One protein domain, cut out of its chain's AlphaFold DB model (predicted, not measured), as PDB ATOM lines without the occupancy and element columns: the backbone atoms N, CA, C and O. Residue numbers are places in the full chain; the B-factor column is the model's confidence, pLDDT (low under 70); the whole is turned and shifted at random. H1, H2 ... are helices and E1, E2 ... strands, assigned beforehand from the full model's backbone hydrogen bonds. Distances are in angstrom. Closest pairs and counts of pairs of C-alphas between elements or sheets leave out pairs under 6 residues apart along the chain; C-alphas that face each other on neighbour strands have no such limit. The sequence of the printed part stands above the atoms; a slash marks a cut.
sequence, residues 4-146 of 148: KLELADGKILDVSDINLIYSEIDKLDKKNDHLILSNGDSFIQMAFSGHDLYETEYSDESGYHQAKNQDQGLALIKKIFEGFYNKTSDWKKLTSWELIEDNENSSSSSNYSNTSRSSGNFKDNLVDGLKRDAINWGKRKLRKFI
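What this domain is: This is residues 4 to 146 of the 148 residues of an uncharacterized protein of Bacteroidetes bacterium (UniProt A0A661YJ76). What does the model look like? A twisted wall of seven strands has two helices, H1 and H2, packed over one face, while a long loop leads away to a long helix, H4, whose residues 122 to 125 and 127 to 145 stand free of that body. What is it made of? The printed part has 143 residues, with named elements in the order E1 E2 H1 E3 E4 E5 E6 H2 H3 E7 H4, a mixed class of helices and strands; the sheet runs E2 E1 E3 E4 E5 E6 E7, all antiparallel. How spread out is it? It is only just compact, close to loose, with a radius of gyration of the C-alphas of 17.1 A and spans of 51 by 42 by 30 A.

Where its parts are: Which elements come first? E1 is residues 4 to 7, from C-alpha 4 at (148.200, 128.341, 155.300), then come E2, 12 to 15, and H1, 18 to 25. What follows? E3 is 34 to 39, E4 42 to 50 and 26.2 A long, E5 53 to 60 and 23.9 A long, and E6 63 to 67. What comes last? H2 is 74 to 85 and 16.2 A long, H3 90 to 93, E7 97 to 99, and H4 122 to 145, 36.0 A long, ending at C-alpha 145 (153.792, 122.249, 122.038).

How they stand to each other: How do the strands pair? N 5 and O 13 of the hairpin E1 and E2 are 2.8 A apart, and N 6 and O 36 of E1 and E3 2.8 A. E3 E4 E5 E6 form a meander, each strand the antiparallel neighbour of the one before, with N 37 and O 44 at 2.8 A, N 45 and O 57 at 2.8 A, and N 65 and O 58 at 2.8 A; N 98 and O 66 of E7 and E6 are 2.8 A apart. What is on the sheet? H1, at a height of 9.2 A, and H2, at 8.4 A, are on the same face, as two layers, and E2, H1, E3 form a split strand-helix-strand unit, with E1 between its strands and a right-handed crossover. H1 and H2 touch, closest at C-alphas of Tyr 22 and Lys 78, 6.4 A, opposite ways at a steep tilt of 42 degrees. Where are the other helices? H3 is not on the sheet but touches H2 at its residues 79 to 84 alone, closest at C-alphas of Ile 80 and Trp 91, 4.9 A; H4 is not on the sheet and is apart from H1, H2 and H3. Are the helix backbones in range? Every O i to N i+4 pair is within hydrogen-bond range in H1 and H2, and 17 of 20 in H4; H3 is too short for such a pair.

The domain as a whole: How far does it reach? The two C-alphas farthest apart, those of Ala 75 and Ser 113, are 51.5 A apart. Is it continuous? The printed part has no cut, and the link E7 to H4, 22 residues, is long. Where is confidence low? Mean pLDDT of the printed part is 75.5, with residues 30 to 32, 50, 70 to 71 and 102 to 146 under 70.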
ATOM      1  N   LYS A   4     147.651 127.312 156.188       96.38
ATOM      2  CA  LYS A   4     148.200 128.341 155.300       96.38
ATOM      3  C   LYS A   4     147.706 128.116 153.879       96.38
ATOM      4  O   LYS A   4     147.767 126.994 153.384       96.38
ATOM      5  N   LEU A   5     147.224 129.179 153.251       95.69
ATOM      6  CA  LEU A   5     146.769 129.194 151.868       95.69
ATOM      7  C   LEU A   5     147.774 129.972 151.024       95.69
ATOM      8  O   LEU A   5     147.920 131.177 151.209       95.69
ATOM      9  N   GLU A   6     148.473 129.287 150.134       93.81
ATOM     10  CA  GLU A   6     149.384 129.881 149.162       93.81
ATOM     11  C   GLU A   6     148.656 130.084 147.833       93.81
ATOM     12  O   GLU A   6     147.933 129.203 147.360       93.81
ATOM     13  N   LEU A   7     148.822 131.275 147.265       91.44
ATOM     14  CA  LEU A   7     148.233 131.695 146.000       91.44
ATOM     15  C   LEU A   7     149.303 131.758 144.908       91.44
ATOM     16  O   LEU A   7     150.495 131.849 145.200       91.44
ATOM     17  N   ALA A   8     148.871 131.801 143.649       87.38
ATOM     18  CA  ALA A   8     149.780 131.813 142.507       87.38
ATOM     19  C   ALA A   8     150.739 133.014 142.435       87.38
ATOM     20  O   ALA A   8     151.803 132.930 141.822       87.38
ATOM     21  N   ASP A   9     150.396 134.130 143.081       85.25
ATOM     22  CA  ASP A   9     151.262 135.305 143.216       85.25
ATOM     23  C   ASP A   9     152.338 135.151 144.314       85.25
ATOM     24  O   ASP A   9     153.110 136.079 144.568       85.25
ATOM     25  N   GLY A  10     152.405 133.984 144.965       87.31
ATOM     26  CA  GLY A  10     153.311 133.674 146.069       87.31
ATOM     27  C   GLY A  10     152.853 134.232 147.417       87.31
ATOM     28  O   GLY A  10     153.588 134.141 148.406       87.31
ATOM     29  N   LYS A  11     151.659 134.833 147.497       90.88
ATOM     30  CA  LYS A  11     151.098 135.304 148.761       90.88
ATOM     31  C   LYS A  11     150.658 134.117 149.609       90.88
ATOM     32  O   LYS A  11     149.936 133.241 149.146       90.88
ATOM     33  N   ILE A  12     151.028 134.150 150.887       93.81
ATOM     34  CA  ILE A  12     150.606 133.167 151.887       93.81
ATOM     35  C   ILE A  12     149.626 133.838 152.850       93.81
ATOM     36  O   ILE A  12     149.936 134.867 153.455       93.81
ATOM     37  N   LEU A  13     148.438 133.258 152.982       93.56
ATOM     38  CA  LEU A  13     147.361 133.718 153.849       93.56
ATOM     39  C   LEU A  13     147.145 132.747 155.009       93.56
ATOM     40  O   LEU A  13     147.180 131.530 154.840       93.56
ATOM     41  N   ASP A  14     146.852 133.292 156.184       95.81
ATOM     42  CA  ASP A  14     146.449 132.505 157.345       95.81
ATOM     43  C   ASP A  14     144.953 132.218 157.255       95.81
ATOM     44  O   ASP A  14     144.135 133.138 157.232       95.81
ATOM     45  N   VAL A  15     144.589 130.939 157.204       94.31
ATOM     46  CA  VAL A  15     143.189 130.540 157.063       94.31
ATOM     47  C   VAL A  15     142.549 130.421 158.436       94.31
ATOM     48  O   VAL A  15     142.814 129.482 159.189       94.31
ATOM     49  N   SER A  16     141.677 131.377 158.743       90.62
ATOM     50  CA  SER A  16     140.818 131.363 159.931       90.62
ATOM     51  C   SER A  16     139.381 130.925 159.640       90.62
ATOM     52  O   SER A  16     138.649 130.607 160.572       90.62
ATOM     53  N   ASP A  17     138.962 130.961 158.371       93.50
ATOM     54  CA  ASP A  17     137.598 130.670 157.924       93.50
ATOM     55  C   ASP A  17     137.618 129.999 156.541       93.50
ATOM     56  O   ASP A  17     138.397 130.380 155.663       93.50
ATOM     57  N   ILE A  18     136.722 129.033 156.332       94.25
ATOM     58  CA  ILE A  18     136.525 128.334 155.061       94.25
ATOM     59  C   ILE A  18     136.087 129.284 153.941       94.25
ATOM     60  O   ILE A  18     136.452 129.087 152.781       94.25
ATOM     61  N   ASN A  19     135.372 130.362 154.276       95.00
ATOM     62  CA  ASN A  19     134.930 131.347 153.286       95.00
ATOM     63  C   ASN A  19     136.104 132.028 152.569       95.00
ATOM     64  O   ASN A  19     135.972 132.398 151.402       95.00
ATOM     65  N   LEU A  20     137.259 132.157 153.235       93.88
ATOM     66  CA  LEU A  20     138.473 132.665 152.602       93.88
ATOM     67  C   LEU A  20     138.932 131.721 151.487       93.88
ATOM     68  O   LEU A  20     139.170 132.170 150.373       93.88
ATOM     69  N   ILE A  21     138.984 130.415 151.763       94.12
ATOM     70  CA  ILE A  21     139.365 129.401 150.772       94.12
ATOM     71  C   ILE A  21     138.405 129.448 149.581       94.12
ATOM     72  O   ILE A  21     138.848 129.515 148.441       94.12
ATOM     73  N   TYR A  22     137.094 129.476 149.828       95.12
ATOM     74  CA  TYR A  22     136.104 129.563 148.752       95.12
ATOM     75  C   TYR A  22     136.259 130.820 147.908       95.12
ATOM     76  O   TYR A  22     136.203 130.727 146.683       95.12
ATOM     77  N   SER A  23     136.486 131.969 148.551       93.56
ATOM     78  CA  SER A  23     136.698 133.225 147.844       93.56
ATOM     79  C   SER A  23     137.943 133.195 146.966       93.56
ATOM     80  O   SER A  23     137.924 133.838 145.923       93.56
ATOM     81  N   GLU A  24     139.021 132.535 147.388       92.56
ATOM     82  CA  GLU A  24     140.237 132.441 146.576       92.56
ATOM     83  C   GLU A  24     140.090 131.404 145.454       92.56
ATOM     84  O   GLU A  24     140.517 131.671 144.337       92.56
ATOM     85  N   ILE A  25     139.383 130.290 145.689       91.44
ATOM     86  CA  ILE A  25     139.027 129.329 144.629       91.44
ATOM     87  C   ILE A  25     138.188 130.007 143.535       91.44
ATOM     88  O   ILE A  25     138.432 129.793 142.354       91.44
ATOM     89  N   ASP A  26     137.227 130.856 143.908       89.81
ATOM     90  CA  ASP A  26     136.395 131.597 142.945       89.81
ATOM     91  C   ASP A  26     137.176 132.642 142.130       89.81
ATOM     92  O   ASP A  26     136.696 133.094 141.091       89.81
ATOM     93  N   LYS A  27     138.363 133.046 142.597       87.25
ATOM     94  CA  LYS A  27     139.250 133.993 141.905       87.25
ATOM     95  C   LYS A  27     140.267 133.304 140.998       87.25
ATOM     96  O   LYS A  27     141.033 134.015 140.343       87.25
ATOM     97  N   LEU A  28     140.316 131.971 140.983       82.19
ATOM     98  CA  LEU A  28     141.215 131.246 140.095       82.19
ATOM     99  C   LEU A  28     140.837 131.527 138.645       82.19
ATOM    100  O   LEU A  28     139.681 131.432 138.234       82.19
ATOM    101  N   ASP A  29     141.843 131.898 137.872       76.38
ATOM    102  CA  ASP A  29     141.725 132.188 136.456       76.38
ATOM    103  C   ASP A  29     143.032 131.791 135.758       76.38
ATOM    104  O   ASP A  29     143.903 131.137 136.323       76.38
ATOM    105  N   LYS A  30     143.213 132.187 134.498       69.75
ATOM    106  CA  LYS A  30     144.455 131.880 133.769       69.75
ATOM    107  C   LYS A  30     145.713 132.545 134.354       69.75
ATOM    108  O   LYS A  30     146.805 132.205 133.914       69.75
ATOM    109  N   LYS A  31     145.579 133.542 135.232       69.44
ATOM    110  CA  LYS A  31     146.684 134.288 135.856       69.44
ATOM    111  C   LYS A  31     146.923 133.845 137.299       69.44
ATOM    112  O   LYS A  31     148.071 133.826 137.723       69.44
ATOM    113  N   ASN A  32     145.858 133.502 138.016       69.75
ATOM    114  CA  ASN A  32     145.883 132.781 139.279       69.75
ATOM    115  C   ASN A  32     145.594 131.313 138.994       69.75
ATOM    116  O   ASN A  32     144.464 130.854 139.142       69.75
ATOM    117  N   ASP A  33     146.613 130.612 138.510       82.31
ATOM    118  CA  ASP A  33     146.459 129.270 137.964       82.31
ATOM    119  C   ASP A  33     146.569 128.166 139.014       82.31
ATOM    120  O   ASP A  33     146.264 127.024 138.691       82.31
ATOM    121  N   HIS A  34     146.962 128.466 140.253       88.75
ATOM    122  CA  HIS A  34     147.056 127.474 141.317       88.75
ATOM    123  C   HIS A  34     146.794 128.045 142.709       88.75
ATOM    124  O   HIS A  34     146.869 129.252 142.956       88.75
ATOM    125  N   LEU A  35     146.482 127.131 143.625       93.19
ATOM    126  CA  LEU A  35     146.252 127.414 145.032       93.19
ATOM    127  C   LEU A  35     146.611 126.179 145.863       93.19
ATOM    128  O   LEU A  35     146.243 125.059 145.502       93.19
ATOM    129  N   ILE A  36     147.311 126.388 146.979       95.75
ATOM    130  CA  ILE A  36     147.779 125.327 147.881       95.75
ATOM    131  C   ILE A  36     147.282 125.617 149.295       95.75
ATOM    132  O   ILE A  36     147.579 126.661 149.866       95.75
ATOM    133  N   LEU A  37     146.548 124.685 149.893       96.56
ATOM    134  CA  LEU A  37     146.145 124.723 151.295       96.56
ATOM    135  C   LEU A  37     146.975 123.709 152.085       96.56
ATOM    136  O   LEU A  37     146.896 122.509 151.843       96.56
ATOM    137  N   SER A  38     147.746 124.185 153.058       96.31
ATOM    138  CA  SER A  38     148.653 123.365 153.866       96.31
ATOM    139  C   SER A  38     148.288 123.367 155.351       96.31
ATOM    140  O   SER A  38     147.798 124.354 155.912       96.31
ATOM    141  N   ASN A  39     148.548 122.236 156.006       93.31
ATOM    142  CA  ASN A  39     148.390 122.026 157.438       93.31
ATOM    143  C   ASN A  39     149.544 121.152 157.956       93.31
ATOM    144  O   ASN A  39     149.463 119.924 157.936       93.31
ATOM    145  N   GLY A  40     150.606 121.794 158.445       91.62
ATOM    146  CA  GLY A  40     151.832 121.095 158.834       91.62
ATOM    147  C   GLY A  40     152.552 120.564 157.600       91.62
ATOM    148  O   GLY A  40     152.816 121.337 156.682       91.62
ATOM    149  N   ASP A  41     152.826 119.262 157.586       91.12
ATOM    150  CA  ASP A  41     153.509 118.587 156.477       91.12
ATOM    151  C   ASP A  41     152.533 118.083 155.396       91.12
ATOM    152  O   ASP A  41     152.956 117.652 154.329       91.12
ATOM    153  N   SER A  42     151.222 118.144 155.653       94.25
ATOM    154  CA  SER A  42     150.189 117.761 154.687       94.25
ATOM    155  C   SER A  42     149.682 118.968 153.905       94.25
ATOM    156  O   SER A  42     149.530 120.062 154.458       94.25
ATOM    157  N   PHE A  43     149.323 118.759 152.643       96.25
ATOM    158  CA  PHE A  43     148.704 119.791 151.817       96.25
ATOM    159  C   PHE A  43     147.719 119.218 150.812       96.25
ATOM    160  O   PHE A  43     147.746 118.035 150.481       96.25
ATOM    161  N   ILE A  44     146.877 120.101 150.301       96.19
ATOM    162  CA  ILE A  44     146.086 119.889 149.104       96.19
ATOM    163  C   ILE A  44     146.275 121.078 148.174       96.19
ATOM    164  O   ILE A  44     146.291 122.226 148.614       96.19
ATOM    165  N   GLN A  45     146.427 120.807 146.888       94.81
ATOM    166  CA  GLN A  45     146.594 121.825 145.869       94.81
ATOM    167  C   GLN A  45     145.649 121.607 144.702       94.81
ATOM    168  O   GLN A  45     145.176 120.496 144.447       94.81
ATOM    169  N   MET A  46     145.388 122.695 143.992       91.12
ATOM    170  CA  MET A  46     144.727 122.652 142.703       91.12
ATOM    171  C   MET A  46     145.457 123.517 141.692       91.12
ATOM    172  O   MET A  46     146.071 124.519 142.063       91.12
ATOM    173  N   ALA A  47     145.314 123.154 140.423       87.88
ATOM    174  CA  ALA A  47     145.764 123.961 139.305       87.88
ATOM    175  C   ALA A  47     144.699 124.024 138.204       87.88
ATOM    176  O   ALA A  47     144.006 123.044 137.925       87.88
ATOM    177  N   PHE A  48     144.575 125.178 137.559       83.06
ATOM    178  CA  PHE A  48     143.720 125.396 136.403       83.06
ATOM    179  C   PHE A  48     144.348 124.747 135.162       83.06
ATOM    180  O   PHE A  48     145.433 125.136 134.727       83.06
ATOM    181  N   SER A  49     143.659 123.774 134.559       74.81
ATOM    182  CA  SER A  49     144.158 123.043 133.378       74.81
ATOM    183  C   SER A  49     143.614 123.593 132.045       74.81
ATOM    184  O   SER A  49     144.092 123.237 130.965       74.81
ATOM    185  N   GLY A  50     142.661 124.534 132.095       69.31
ATOM    186  CA  GLY A  50     141.977 125.099 130.924       69.31
ATOM    187  C   GLY A  50     140.497 124.714 130.868       69.31
ATOM    188  O   GLY A  50     140.076 123.794 131.548       69.31
ATOM    189  N   HIS A  51     139.696 125.418 130.057       71.31
ATOM    190  CA  HIS A  51     138.271 125.100 129.823       71.31
ATOM    191  C   HIS A  51     137.408 124.913 131.095       71.31
ATOM    192  O   HIS A  51     136.496 124.094 131.095       71.31
ATOM    193  N   ASP A  52     137.681 125.683 132.157       70.19
ATOM    194  CA  ASP A  52     137.013 125.589 133.470       70.19
ATOM    195  C   ASP A  52     137.241 124.256 134.210       70.19
ATOM    196  O   ASP A  52     136.444 123.860 135.064       70.19
ATOM    197  N   LEU A  53     138.347 123.578 133.894       77.25
ATOM    198  CA  LEU A  53     138.765 122.304 134.475       77.25
ATOM    199  C   LEU A  53     139.940 122.511 135.430       77.25
ATOM    200  O   LEU A  53     140.838 123.329 135.184       77.25
ATOM    201  N   TYR A  54     139.920 121.746 136.518       83.44
ATOM    202  CA  TYR A  54     140.870 121.855 137.615       83.44
ATOM    203  C   TYR A  54     141.459 120.484 137.937       83.44
ATOM    204  O   TYR A  54     140.737 119.512 138.176       83.44
ATOM    205  N   GLU A  55     142.782 120.436 137.997       87.12
ATOM    206  CA  GLU A  55     143.540 119.297 138.500       87.12
ATOM    207  C   GLU A  55     143.709 119.452 140.015       87.12
ATOM    208  O   GLU A  55     143.931 120.562 140.500       87.12
ATOM    209  N   THR A  56     143.593 118.355 140.768       92.06
ATOM    210  CA  THR A  56     143.804 118.343 142.223       92.06
ATOM    211  C   THR A  56     144.789 117.279 142.648       92.06
ATOM    212  O   THR A  56     144.791 116.159 142.135       92.06
ATOM    213  N   GLU A  57     145.608 117.635 143.629       94.12
ATOM    214  CA  GLU A  57     146.651 116.784 144.188       94.12
ATOM    215  C   GLU A  57     146.723 117.018 145.693       94.12
ATOM    216  O   GLU A  57     146.416 118.108 146.175       94.12
ATOM    217  N   TYR A  58     147.114 116.006 146.456       95.75
ATOM    218  CA  TYR A  58     147.335 116.151 147.887       95.75
ATOM    219  C   TYR A  58     148.539 115.340 148.337       95.75
ATOM    220  O   TYR A  58     148.908 114.344 147.718       95.75
ATOM    221  N   SER A  59     149.121 115.746 149.459       95.19
ATOM    222  CA  SER A  59     150.137 114.974 150.154       95.19
ATOM    223  C   SER A  59     149.796 114.859 151.626       95.19
ATOM    224  O   SER A  59     149.358 115.821 152.262       95.19
ATOM    225  N   ASP A  60     149.988 113.664 152.162       93.62
ATOM    226  CA  ASP A  60     149.928 113.382 153.587       93.62
ATOM    227  C   ASP A  60     150.898 112.248 153.951       93.62
ATOM    228  O   ASP A  60     151.749 111.856 153.154       93.62
ATOM    229  N   GLU A  61     150.771 111.701 155.161       92.00
ATOM    230  CA  GLU A  61     151.603 110.597 155.660       92.00
ATOM    231  C   GLU A  61     151.575 109.340 154.770       92.00
ATOM    232  O   GLU A  61     152.474 108.507 154.860       92.00
ATOM    233  N   SER A  62     150.556 109.184 153.916       91.94
ATOM    234  CA  SER A  62     150.438 108.058 152.985       91.94
ATOM    235  C   SER A  62     151.134 108.283 151.640       91.94
ATOM    236  O   SER A  62     151.176 107.358 150.831       91.94
ATOM    237  N   GLY A  63     151.668 109.482 151.391       92.50
ATOM    238  CA  GLY A  63     152.402 109.828 150.176       92.50
ATOM    239  C   GLY A  63     151.763 110.960 149.376       92.50
ATOM    240  O   GLY A  63     150.944 111.729 149.885       92.50
ATOM    241  N   TYR A  64     152.178 111.078 148.115       93.25
ATOM    242  CA  TYR A  64     151.675 112.069 147.168       93.25
ATOM    243  C   TYR A  64     150.625 111.451 146.255       93.25
ATOM    244  O   TYR A  64     150.851 110.405 145.651       93.25
ATOM    245  N   HIS A  65     149.478 112.102 146.130       93.94
ATOM    246  CA  HIS A  65     148.333 111.584 145.397       93.94
ATOM    247  C   HIS A  65     147.823 112.614 144.402       93.94
ATOM    248  O   HIS A  65     147.650 113.784 144.738       93.94
ATOM    249  N   GLN A  66     147.494 112.160 143.200       92.56
ATOM    250  CA  GLN A  66     146.868 112.968 142.159       92.56
ATOM    251  C   GLN A  66     145.470 112.445 141.855       92.56
ATOM    252  O   GLN A  66     145.223 111.237 141.850       92.56
ATOM    253  N   ALA A  67     144.519 113.344 141.617       91.81
ATOM    254  CA  ALA A  67     143.194 112.936 141.195       91.81
ATOM    255  C   ALA A  67     143.233 112.378 139.765       91.81
ATOM    256  O   ALA A  67     143.733 113.020 138.844       91.81
ATOM    257  N   LYS A  68     142.633 111.203 139.558       87.81
ATOM    258  CA  LYS A  68     142.549 110.557 138.237       87.81
ATOM    259  C   LYS A  68     141.717 111.350 137.241       87.81
ATOM    260  O   LYS A  68     141.949 111.279 136.039       87.81
ATOM    261  N   ASN A  69     140.704 112.050 137.742       79.44
ATOM    262  CA  ASN A  69     139.863 112.898 136.920       79.44
ATOM    263  C   ASN A  69     140.362 114.342 137.014       79.44
ATOM    264  O   ASN A  69     140.290 114.937 138.092       79.44
ATOM    265  N   GLN A  70     140.856 114.854 135.887       68.69
ATOM    266  CA  GLN A  70     141.405 116.204 135.717       68.69
ATOM    267  C   GLN A  70     140.317 117.243 135.386       68.69
ATOM    268  O   GLN A  70     140.583 118.441 135.369       68.69
ATOM    269  N   ASP A  71     139.073 116.786 135.205       68.88
ATOM    270  CA  ASP A  71     137.944 117.602 134.764       68.88
ATOM    271  C   ASP A  71     136.968 117.869 135.918       68.88
ATOM    272  O   ASP A  71     135.762 117.615 135.842       68.88
ATOM    273  N   GLN A  72     137.499 118.327 137.052       77.50
ATOM    274  CA  GLN A  72     136.690 118.572 138.244       77.50
ATOM    275  C   GLN A  72     136.070 119.962 138.198       77.50
ATOM    276  O   GLN A  72     136.768 120.967 138.138       77.50
ATOM    277  N   GLY A  73     134.742 120.030 138.291       84.44
ATOM    278  CA  GLY A  73     134.051 121.306 138.431       84.44
ATOM    279  C   GLY A  73     134.351 121.978 139.776       84.44
ATOM    280  O   GLY A  73     134.515 121.316 140.804       84.44
ATOM    281  N   LEU A  74     134.316 123.309 139.791       88.19
ATOM    282  CA  LEU A  74     134.644 124.151 140.950       88.19
ATOM    283  C   LEU A  74     133.846 123.795 142.227       88.19
ATOM    284  O   LEU A  74     134.359 123.868 143.341       88.19
ATOM    285  N   ALA A  75     132.601 123.328 142.085       89.81
ATOM    286  CA  ALA A  75     131.785 122.881 143.217       89.81
ATOM    287  C   ALA A  75     132.344 121.625 143.918       89.81
ATOM    288  O   ALA A  75     132.250 121.510 145.141       89.81
ATOM    289  N   LEU A  76     132.918 120.683 143.162       91.75
ATOM    290  CA  LEU A  76     133.562 119.490 143.715       91.75
ATOM    291  C   LEU A  76     134.858 119.874 144.428       91.75
ATOM    292  O   LEU A  76     135.085 119.473 145.565       91.75
ATOM    293  N   ILE A  77     135.645 120.722 143.775       92.00
ATOM    294  CA  ILE A  77     136.889 121.283 144.291       92.00
ATOM    295  C   ILE A  77     136.690 121.958 145.654       92.00
ATOM    296  O   ILE A  77     137.399 121.648 146.611       92.00
ATOM    297  N   LYS A  78     135.672 122.817 145.780       94.12
ATOM    298  CA  LYS A  78     135.319 123.461 147.053       94.12
ATOM    299  C   LYS A  78     135.041 122.447 148.161       94.12
ATOM    300  O   LYS A  78     135.598 122.580 149.243       94.12
ATOM    301  N   LYS A  79     134.249 121.406 147.884       94.81
ATOM    302  CA  LYS A  79     133.954 120.343 148.864       94.81
ATOM    303  C   LYS A  79     135.198 119.556 149.269       94.81
ATOM    304  O   LYS A  79     135.324 119.151 150.422       94.81
ATOM    305  N   ILE A  80     136.108 119.326 148.325       95.44
ATOM    306  CA  ILE A  80     137.373 118.650 148.596       95.44
ATOM    307  C   ILE A  80     138.218 119.495 149.568       95.44
ATOM    308  O   ILE A  80     138.644 118.996 150.611       95.44
ATOM    309  N   PHE A  81     138.392 120.785 149.270       96.00
ATOM    310  CA  PHE A  81     139.135 121.720 150.119       96.00
ATOM    311  C   PHE A  81     138.479 121.924 151.489       96.00
ATOM    312  O   PHE A  81     139.172 121.988 152.501       96.00
ATOM    313  N   GLU A  82     137.149 121.962 151.542       95.94
ATOM    314  CA  GLU A  82     136.384 122.006 152.787       95.94
ATOM    315  C   GLU A  82     136.635 120.784 153.664       95.94
ATOM    316  O   GLU A  82     136.871 120.923 154.864       95.94
ATOM    317  N   GLY A  83     136.613 119.580 153.092       95.88
ATOM    318  CA  GLY A  83     136.891 118.377 153.867       95.88
ATOM    319  C   GLY A  83     138.330 118.335 154.379       95.88
ATOM    320  O   GLY A  83     138.541 117.960 155.534       95.88
ATOM    321  N   PHE A  84     139.302 118.783 153.575       96.06
ATOM    322  CA  PHE A  84     140.688 118.930 154.028       96.06
ATOM    323  C   PHE A  84     140.790 119.938 155.183       96.06
ATOM    324  O   PHE A  84     141.367 119.624 156.227       96.06
ATOM    325  N   TYR A  85     140.159 121.108 155.043       95.50
ATOM    326  CA  TYR A  85     140.101 122.144 156.077       95.50
ATOM    327  C   TYR A  85     139.487 121.629 157.389       95.50
ATOM    328  O   TYR A  85     140.041 121.823 158.473       95.50
ATOM    329  N   ASN A  86     138.382 120.889 157.287       95.25
ATOM    330  CA  ASN A  86     137.680 120.290 158.421       95.25
ATOM    331  C   ASN A  86     138.348 119.010 158.956       95.25
ATOM    332  O   ASN A  86     137.864 118.435 159.931       95.25
ATOM    333  N   LYS A  87     139.456 118.560 158.347       92.81
ATOM    334  CA  LYS A  87     140.198 117.339 158.708       92.81
ATOM    335  C   LYS A  87     139.339 116.071 158.689       92.81
ATOM    336  O   LYS A  87     139.591 115.131 159.444       92.81
ATOM    337  N   THR A  88     138.318 116.035 157.840       93.69
ATOM    338  CA  THR A  88     137.541 114.814 157.603       93.69
ATOM    339  C   THR A  88     138.262 113.957 156.568       93.69
ATOM    340  O   THR A  88     139.084 114.462 155.815       93.69
ATOM    341  N   SER A  89     138.013 112.650 156.514       90.81
ATOM    342  CA  SER A  89     138.577 111.780 155.464       90.81
ATOM    343  C   SER A  89     137.621 111.576 154.285       90.81
ATOM    344  O   SER A  89     138.009 111.025 153.256       90.81
ATOM    345  N   ASP A  90     136.375 112.039 154.405       93.19
ATOM    346  CA  ASP A  90     135.333 111.816 153.403       93.19
ATOM    347  C   ASP A  90     135.594 112.546 152.085       93.19
ATOM    348  O   ASP A  90     135.176 112.058 151.035       93.19
ATOM    349  N   TRP A  91     136.354 113.647 152.094       94.69
ATOM    350  CA  TRP A  91     136.742 114.320 150.851       94.69
ATOM    351  C   TRP A  91     137.570 113.427 149.928       94.69
ATOM    352  O   TRP A  91     137.453 113.536 148.709       94.69
ATOM    353  N   LYS A  92     138.341 112.480 150.480       94.31
ATOM    354  CA  LYS A  92     139.106 111.521 149.676       94.31
ATOM    355  C   LYS A  92     138.206 110.593 148.860       94.31
ATOM    356  O   LYS A  92     138.662 110.034 147.874       94.31
ATOM    357  N   LYS A  93     136.933 110.441 149.239       94.19
ATOM    358  CA  LYS A  93     135.942 109.626 148.516       94.19
ATOM    359  C   LYS A  93     135.215 110.409 147.419       94.19
ATOM    360  O   LYS A  93     134.486 109.807 146.636       94.19
ATOM    361  N   LEU A  94     135.370 111.736 147.373       91.88
ATOM    362  CA  LEU A  94     134.679 112.594 146.404       91.88
ATOM    363  C   LEU A  94     135.250 112.471 144.985       91.88
ATOM    364  O   LEU A  94     134.583 112.837 144.021       91.88
ATOM    365  N   THR A  95     136.469 111.954 144.854       92.56
ATOM    366  CA  THR A  95     137.120 111.662 143.576       92.56
ATOM    367  C   THR A  95     137.997 110.417 143.716       92.56
ATOM    368  O   THR A  95     138.178 109.892 144.813       92.56
ATOM    369  N   SER A  96     138.508 109.911 142.598       93.19
ATOM    370  CA  SER A  96     139.461 108.799 142.597       93.19
ATOM    371  C   SER A  96     140.882 109.339 142.603       93.19
ATOM    372  O   SER A  96     141.216 110.174 141.766       93.19
ATOM    373  N   TRP A  97     141.713 108.825 143.503       94.19
ATOM    374  CA  TRP A  97     143.106 109.234 143.656       94.19
ATOM    375  C   TRP A  97     144.056 108.145 143.169       94.19
ATOM    376  O   TRP A  97     143.740 106.953 143.213       94.19
ATOM    377  N   GLU A  98     145.214 108.569 142.696       94.38
ATOM    378  CA  GLU A  98     146.328 107.726 142.299       94.38
ATOM    379  C   GLU A  98     147.560 108.151 143.084       94.38
ATOM    380  O   GLU A  98     147.916 109.328 143.082       94.38
ATOM    381  N   LEU A  99     148.181 107.191 143.771       92.75
ATOM    382  CA  LEU A  99     149.460 107.405 144.432       92.75
ATOM    383  C   LEU A  99     150.517 107.611 143.347       92.75
ATOM    384  O   LEU A  99     150.719 106.740 142.500       92.75
ATOM    385  N   ILE A 100     151.189 108.753 143.379       88.94
ATOM    386  CA  ILE A 100     152.360 108.996 142.551       88.94
ATOM    387  C   ILE A 100     153.544 108.438 143.327       88.94
ATOM    388  O   ILE A 100     154.068 109.064 144.245       88.94
ATOM    389  N   GLU A 101     153.927 107.212 142.986       79.50
ATOM    390  CA  GLU A 101     155.189 106.647 143.437       79.50
ATOM    391  C   GLU A 101     156.321 107.376 142.708       79.50
ATOM    392  O   GLU A 101     156.391 107.353 141.472       79.50
ATOM    393  N   ASP A 102     157.212 108.017 143.464       57.53
ATOM    394  CA  ASP A 102     158.497 108.481 142.949       57.53
ATOM    395  C   ASP A 102     159.270 107.255 142.453       57.53
ATOM    396  O   ASP A 102     159.954 106.563 143.204       57.53
ATOM    397  N   ASN A 103     159.113 106.929 141.171       44.00
ATOM    398  CA  ASN A 103     159.879 105.876 140.527       44.00
ATOM    399  C   ASN A 103     161.349 106.323 140.457       44.00
ATOM    400  O   ASN A 103     161.800 106.882 139.454       44.00
ATOM    401  N   GLU A 104     162.111 106.036 141.515       43.97
ATOM    402  CA  GLU A 104     163.578 106.011 141.545       43.97
ATOM    403  C   GLU A 104     164.122 104.888 140.638       43.97
ATOM    404  O   GLU A 104     164.838 103.986 141.064       43.97
ATOM    405  N   ASN A 105     163.787 104.915 139.348       41.28
ATOM    406  CA  ASN A 105     164.365 104.017 138.356       41.28
ATOM    407  C   ASN A 105     164.611 104.752 137.034       41.28
ATOM    408  O   ASN A 105     163.908 104.592 136.038       41.28
ATOM    409  N   SER A 106     165.657 105.581 137.030       39.88
ATOM    410  CA  SER A 106     166.424 105.974 135.840       39.88
ATOM    411  C   SER A 106     167.830 106.404 136.278       39.88
ATOM    412  O   SER A 106     168.094 107.547 136.631       39.88
ATOM    413  N   SER A 107     168.720 105.416 136.292       48.72
ATOM    414  CA  SER A 107     170.139 105.433 136.656       48.72
ATOM    415  C   SER A 107     170.996 106.483 135.935       48.72
ATOM    416  O   SER A 107     170.964 106.537 134.706       48.72
ATOM    417  N   SER A 108     171.882 107.180 136.664       36.50
ATOM    418  CA  SER A 108     173.262 107.492 136.233       36.50
ATOM    419  C   SER A 108     174.122 108.010 137.394       36.50
ATOM    420  O   SER A 108     173.784 108.973 138.070       36.50
ATOM    421  N   SER A 109     175.251 107.330 137.577       39.94
ATOM    422  CA  SER A 109     176.378 107.601 138.473       39.94
ATOM    423  C   SER A 109     176.708 109.083 138.702       39.94
ATOM    424  O   SER A 109     176.909 109.846 137.757       39.94
ATOM    425  N   SER A 110     176.874 109.465 139.968       33.22
ATOM    426  CA  SER A 110     177.719 110.587 140.389       33.22
ATOM    427  C   SER A 110     178.172 110.341 141.825       33.22
ATOM    428  O   SER A 110     177.430 110.564 142.776       33.22
ATOM    429  N   ASN A 111     179.403 109.853 141.960       43.59
ATOM    430  CA  ASN A 111     180.177 109.879 143.195       43.59
ATOM    431  C   ASN A 111     180.070 111.251 143.866       43.59
ATOM    432  O   ASN A 111     180.614 112.201 143.320       43.59
ATOM    433  N   TYR A 112     179.511 111.333 145.072       29.14
ATOM    434  CA  TYR A 112     180.064 112.210 146.101       29.14
ATOM    435  C   TYR A 112     179.974 111.534 147.466       29.14
ATOM    436  O   TYR A 112     178.917 111.241 148.014       29.14
ATOM    437  N   SER A 113     181.167 111.248 147.963       35.97
ATOM    438  CA  SER A 113     181.515 110.805 149.297       35.97
ATOM    439  C   SER A 113     180.893 111.666 150.396       35.97
ATOM    440  O   SER A 113     181.031 112.886 150.387       35.97
ATOM    441  N   ASN A 114     180.308 110.979 151.376       41.03
ATOM    442  CA  ASN A 114     180.405 111.222 152.816       41.03
ATOM    443  C   ASN A 114     180.895 112.623 153.243       41.03
ATOM    444  O   ASN A 114     182.092 112.904 153.190       41.03
ATOM    445  N   THR A 115     180.020 113.459 153.806       30.67
ATOM    446  CA  THR A 115     180.429 114.400 154.860       30.67
ATOM    447  C   THR A 115     179.276 114.663 155.825       30.67
ATOM    448  O   THR A 115     178.103 114.687 155.475       30.67
ATOM    449  N   SER A 116     179.662 114.766 157.084       34.38
ATOM    450  CA  SER A 116     178.875 114.755 158.303       34.38
ATOM    451  C   SER A 116     177.985 115.990 158.494       34.38
ATOM    452  O   SER A 116     178.355 117.083 158.090       34.38
ATOM    453  N   ARG A 117     176.892 115.794 159.249       40.38
ATOM    454  CA  ARG A 117     176.220 116.744 160.163       40.38
ATOM    455  C   ARG A 117     176.073 118.203 159.696       40.38
ATOM    456  O   ARG A 117     177.007 118.986 159.816       40.38
ATOM    457  N   SER A 118     174.834 118.634 159.465       30.67
ATOM    458  CA  SER A 118     174.395 119.951 159.942       30.67
ATOM    459  C   SER A 118     172.882 119.986 160.129       30.67
ATOM    460  O   SER A 118     172.114 119.677 159.224       30.67
ATOM    461  N   SER A 119     172.475 120.342 161.344       42.91
ATOM    462  CA  SER A 119     171.127 120.778 161.683       42.91
ATOM    463  C   SER A 119     170.882 122.101 160.955       42.91
ATOM    464  O   SER A 119     171.383 123.142 161.369       42.91
ATOM    465  N   GLY A 120     170.184 122.045 159.824       36.81
ATOM    466  CA  GLY A 120     169.901 123.210 158.993       36.81
ATOM    467  C   GLY A 120     168.658 122.978 158.145       36.81
ATOM    468  O   GLY A 120     168.663 122.145 157.249       36.81
ATOM    469  N   ASN A 121     167.592 123.695 158.498       44.81
ATOM    470  CA  ASN A 121     166.407 124.019 157.702       44.81
ATOM    471  C   ASN A 121     165.878 122.952 156.725       44.81
ATOM    472  O   ASN A 121     166.066 123.013 155.513       44.81
ATOM    473  N   PHE A 122     165.056 122.051 157.261       41.31
ATOM    474  CA  PHE A 122     164.216 121.124 156.492       41.31
ATOM    475  C   PHE A 122     163.220 121.845 155.553       41.31
ATOM    476  O   PHE A 122     162.838 121.313 154.515       41.31
ATOM    477  N   LYS A 123     162.838 123.087 155.890       43.09
ATOM    478  CA  LYS A 123     161.889 123.908 155.119       43.09
ATOM    479  C   LYS A 123     162.452 124.398 153.783       43.09
ATOM    480  O   LYS A 123     161.705 124.466 152.813       43.09
ATOM    481  N   ASP A 124     163.752 124.681 153.723       42.59
ATOM    482  CA  ASP A 124     164.384 125.200 152.505       42.59
ATOM    483  C   ASP A 124     164.520 124.087 151.447       42.59
ATOM    484  O   ASP A 124     164.287 124.320 150.266       42.59
ATOM    485  N   ASN A 125     164.759 122.840 151.875       40.44
ATOM    486  CA  ASN A 125     164.854 121.688 150.970       40.44
ATOM    487  C   ASN A 125     163.495 121.213 150.420       40.44
ATOM    488  O   ASN A 125     163.442 120.721 149.296       40.44
ATOM    489  N   LEU A 126     162.399 121.380 151.171       48.50
ATOM    490  CA  LEU A 126     161.047 121.032 150.707       48.50
ATOM    491  C   LEU A 126     160.546 122.014 149.642       48.50
ATOM    492  O   LEU A 126     160.038 121.608 148.598       48.50
ATOM    493  N   VAL A 127     160.754 123.310 149.879       50.00
ATOM    494  CA  VAL A 127     160.377 124.367 148.935       50.00
ATOM    495  C   VAL A 127     161.245 124.308 147.677       50.00
ATOM    496  O   VAL A 127     160.726 124.474 146.575       50.00
ATOM    497  N   ASP A 128     162.541 124.016 147.804       45.97
ATOM    498  CA  ASP A 128     163.414 123.830 146.642       45.97
ATOM    499  C   ASP A 128     163.122 122.532 145.870       45.97
ATOM    500  O   ASP A 128     163.309 122.507 144.651       45.97
ATOM    501  N   GLY A 129     162.627 121.481 146.537       43.16
ATOM    502  CA  GLY A 129     162.137 120.253 145.901       43.16
ATOM    503  C   GLY A 129     160.886 120.506 145.058       43.16
ATOM    504  O   GLY A 129     160.909 120.310 143.844       43.16
ATOM    505  N   LEU A 130     159.850 121.092 145.666       49.66
ATOM    506  CA  LEU A 130     158.596 121.442 144.986       49.66
ATOM    507  C   LEU A 130     158.809 122.452 143.849       49.66
ATOM    508  O   LEU A 130     158.231 122.314 142.771       49.66
ATOM    509  N   LYS A 131     159.700 123.439 144.029       48.38
ATOM    510  CA  LYS A 131     160.072 124.375 142.955       48.38
ATOM    511  C   LYS A 131     160.796 123.680 141.808       48.38
ATOM    512  O   LYS A 131     160.544 124.012 140.651       48.38
ATOM    513  N   ARG A 132     161.695 122.727 142.084       49.81
ATOM    514  CA  ARG A 132     162.372 121.957 141.023       49.81
ATOM    515  C   ARG A 132     161.388 121.092 140.248       49.81
ATOM    516  O   ARG A 132     161.501 121.043 139.021       49.81
ATOM    517  N   ASP A 133     160.409 120.496 140.917       49.12
ATOM    518  CA  ASP A 133     159.392 119.673 140.262       49.12
ATOM    519  C   ASP A 133     158.393 120.512 139.462       49.12
ATOM    520  O   ASP A 133     158.131 120.188 138.302       49.12
ATOM    521  N   ALA A 134     157.975 121.674 139.969       50.75
ATOM    522  CA  ALA A 134     157.158 122.637 139.225       50.75
ATOM    523  C   ALA A 134     157.889 123.199 137.984       50.75
ATOM    524  O   ALA A 134     157.328 123.273 136.885       50.75
ATOM    525  N   ILE A 135     159.180 123.535 138.110       52.28
ATOM    526  CA  ILE A 135     160.007 124.022 136.991       52.28
ATOM    527  C   ILE A 135     160.218 122.921 135.940       52.28
ATOM    528  O   ILE A 135     160.192 123.188 134.732       52.28
ATOM    529  N   ASN A 136     160.424 121.674 136.366       52.91
ATOM    530  CA  ASN A 136     160.564 120.541 135.454       52.91
ATOM    531  C   ASN A 136     159.228 120.154 134.796       52.91
ATOM    532  O   ASN A 136     159.224 119.780 133.618       52.91
ATOM    533  N   TRP A 137     158.100 120.321 135.492       55.22
ATOM    534  CA  TRP A 137     156.745 120.159 134.959       55.22
ATOM    535  C   TRP A 137     156.440 121.177 133.847       55.22
ATOM    536  O   TRP A 137     156.094 120.778 132.728       55.22
ATOM    537  N   GLY A 138     156.714 122.469 134.070       50.00
ATOM    538  CA  GLY A 138     156.551 123.514 133.046       50.00
ATOM    539  C   GLY A 138     157.402 123.268 131.790       50.00
ATOM    540  O   GLY A 138     156.931 123.395 130.654       50.00
ATOM    541  N   LYS A 139     158.645 122.795 131.964       50.53
ATOM    542  CA  LYS A 139     159.546 122.429 130.852       50.53
ATOM    543  C   LYS A 139     159.103 121.178 130.082       50.53
ATOM    544  O   LYS A 139     159.416 121.059 128.892       50.53
ATOM    545  N   ARG A 140     158.412 120.228 130.726       54.34
ATOM    546  CA  ARG A 140     157.836 119.042 130.061       54.34
ATOM    547  C   ARG A 140     156.596 119.408 129.231       54.34
ATOM    548  O   ARG A 140     156.449 118.864 128.137       54.34
ATOM    549  N   LYS A 141     155.766 120.364 129.672       52.84
ATOM    550  CA  LYS A 141     154.609 120.856 128.892       52.84
ATOM    551  C   LYS A 141     155.023 121.689 127.668       52.84
ATOM    552  O   LYS A 141     154.497 121.447 126.584       52.84
ATOM    553  N   LEU A 142     156.035 122.558 127.773       49.09
ATOM    554  CA  LEU A 142     156.557 123.341 126.632       49.09
ATOM    555  C   LEU A 142     157.092 122.472 125.477       49.09
ATOM    556  O   LEU A 142     156.947 122.827 124.311       49.09
ATOM    557  N   ARG A 143     157.646 121.289 125.773       50.75
ATOM    558  CA  ARG A 143     158.126 120.346 124.745       50.75
ATOM    559  C   ARG A 143     157.022 119.582 124.011       50.75
ATOM    560  O   ARG A 143     157.282 119.086 122.920       50.75
ATOM    561  N   LYS A 144     155.801 119.502 124.554       50.12
ATOM    562  CA  LYS A 144     154.649 118.929 123.831       50.12
ATOM    563  C   LYS A 144     154.025 119.912 122.829       50.12
ATOM    564  O   LYS A 144     153.332 119.461 121.928       50.12
ATOM    565  N   PHE A 145     154.307 121.213 122.944       48.59
ATOM    566  CA  PHE A 145     153.792 122.249 122.038       48.59
ATOM    567  C   PHE A 145     154.695 122.540 120.822       48.59
ATOM    568  O   PHE A 145     154.215 123.101 119.843       48.59
ATOM    569  N   ILE A 146     155.970 122.127 120.832       48.28
ATOM    570  CA  ILE A 146     156.918 122.315 119.711       48.28
ATOM    571  C   ILE A 146     157.152 120.977 118.990       48.28
ATOM    572  O   ILE A 146     158.266 120.461 118.914       48.28
TER     573      ILE A 146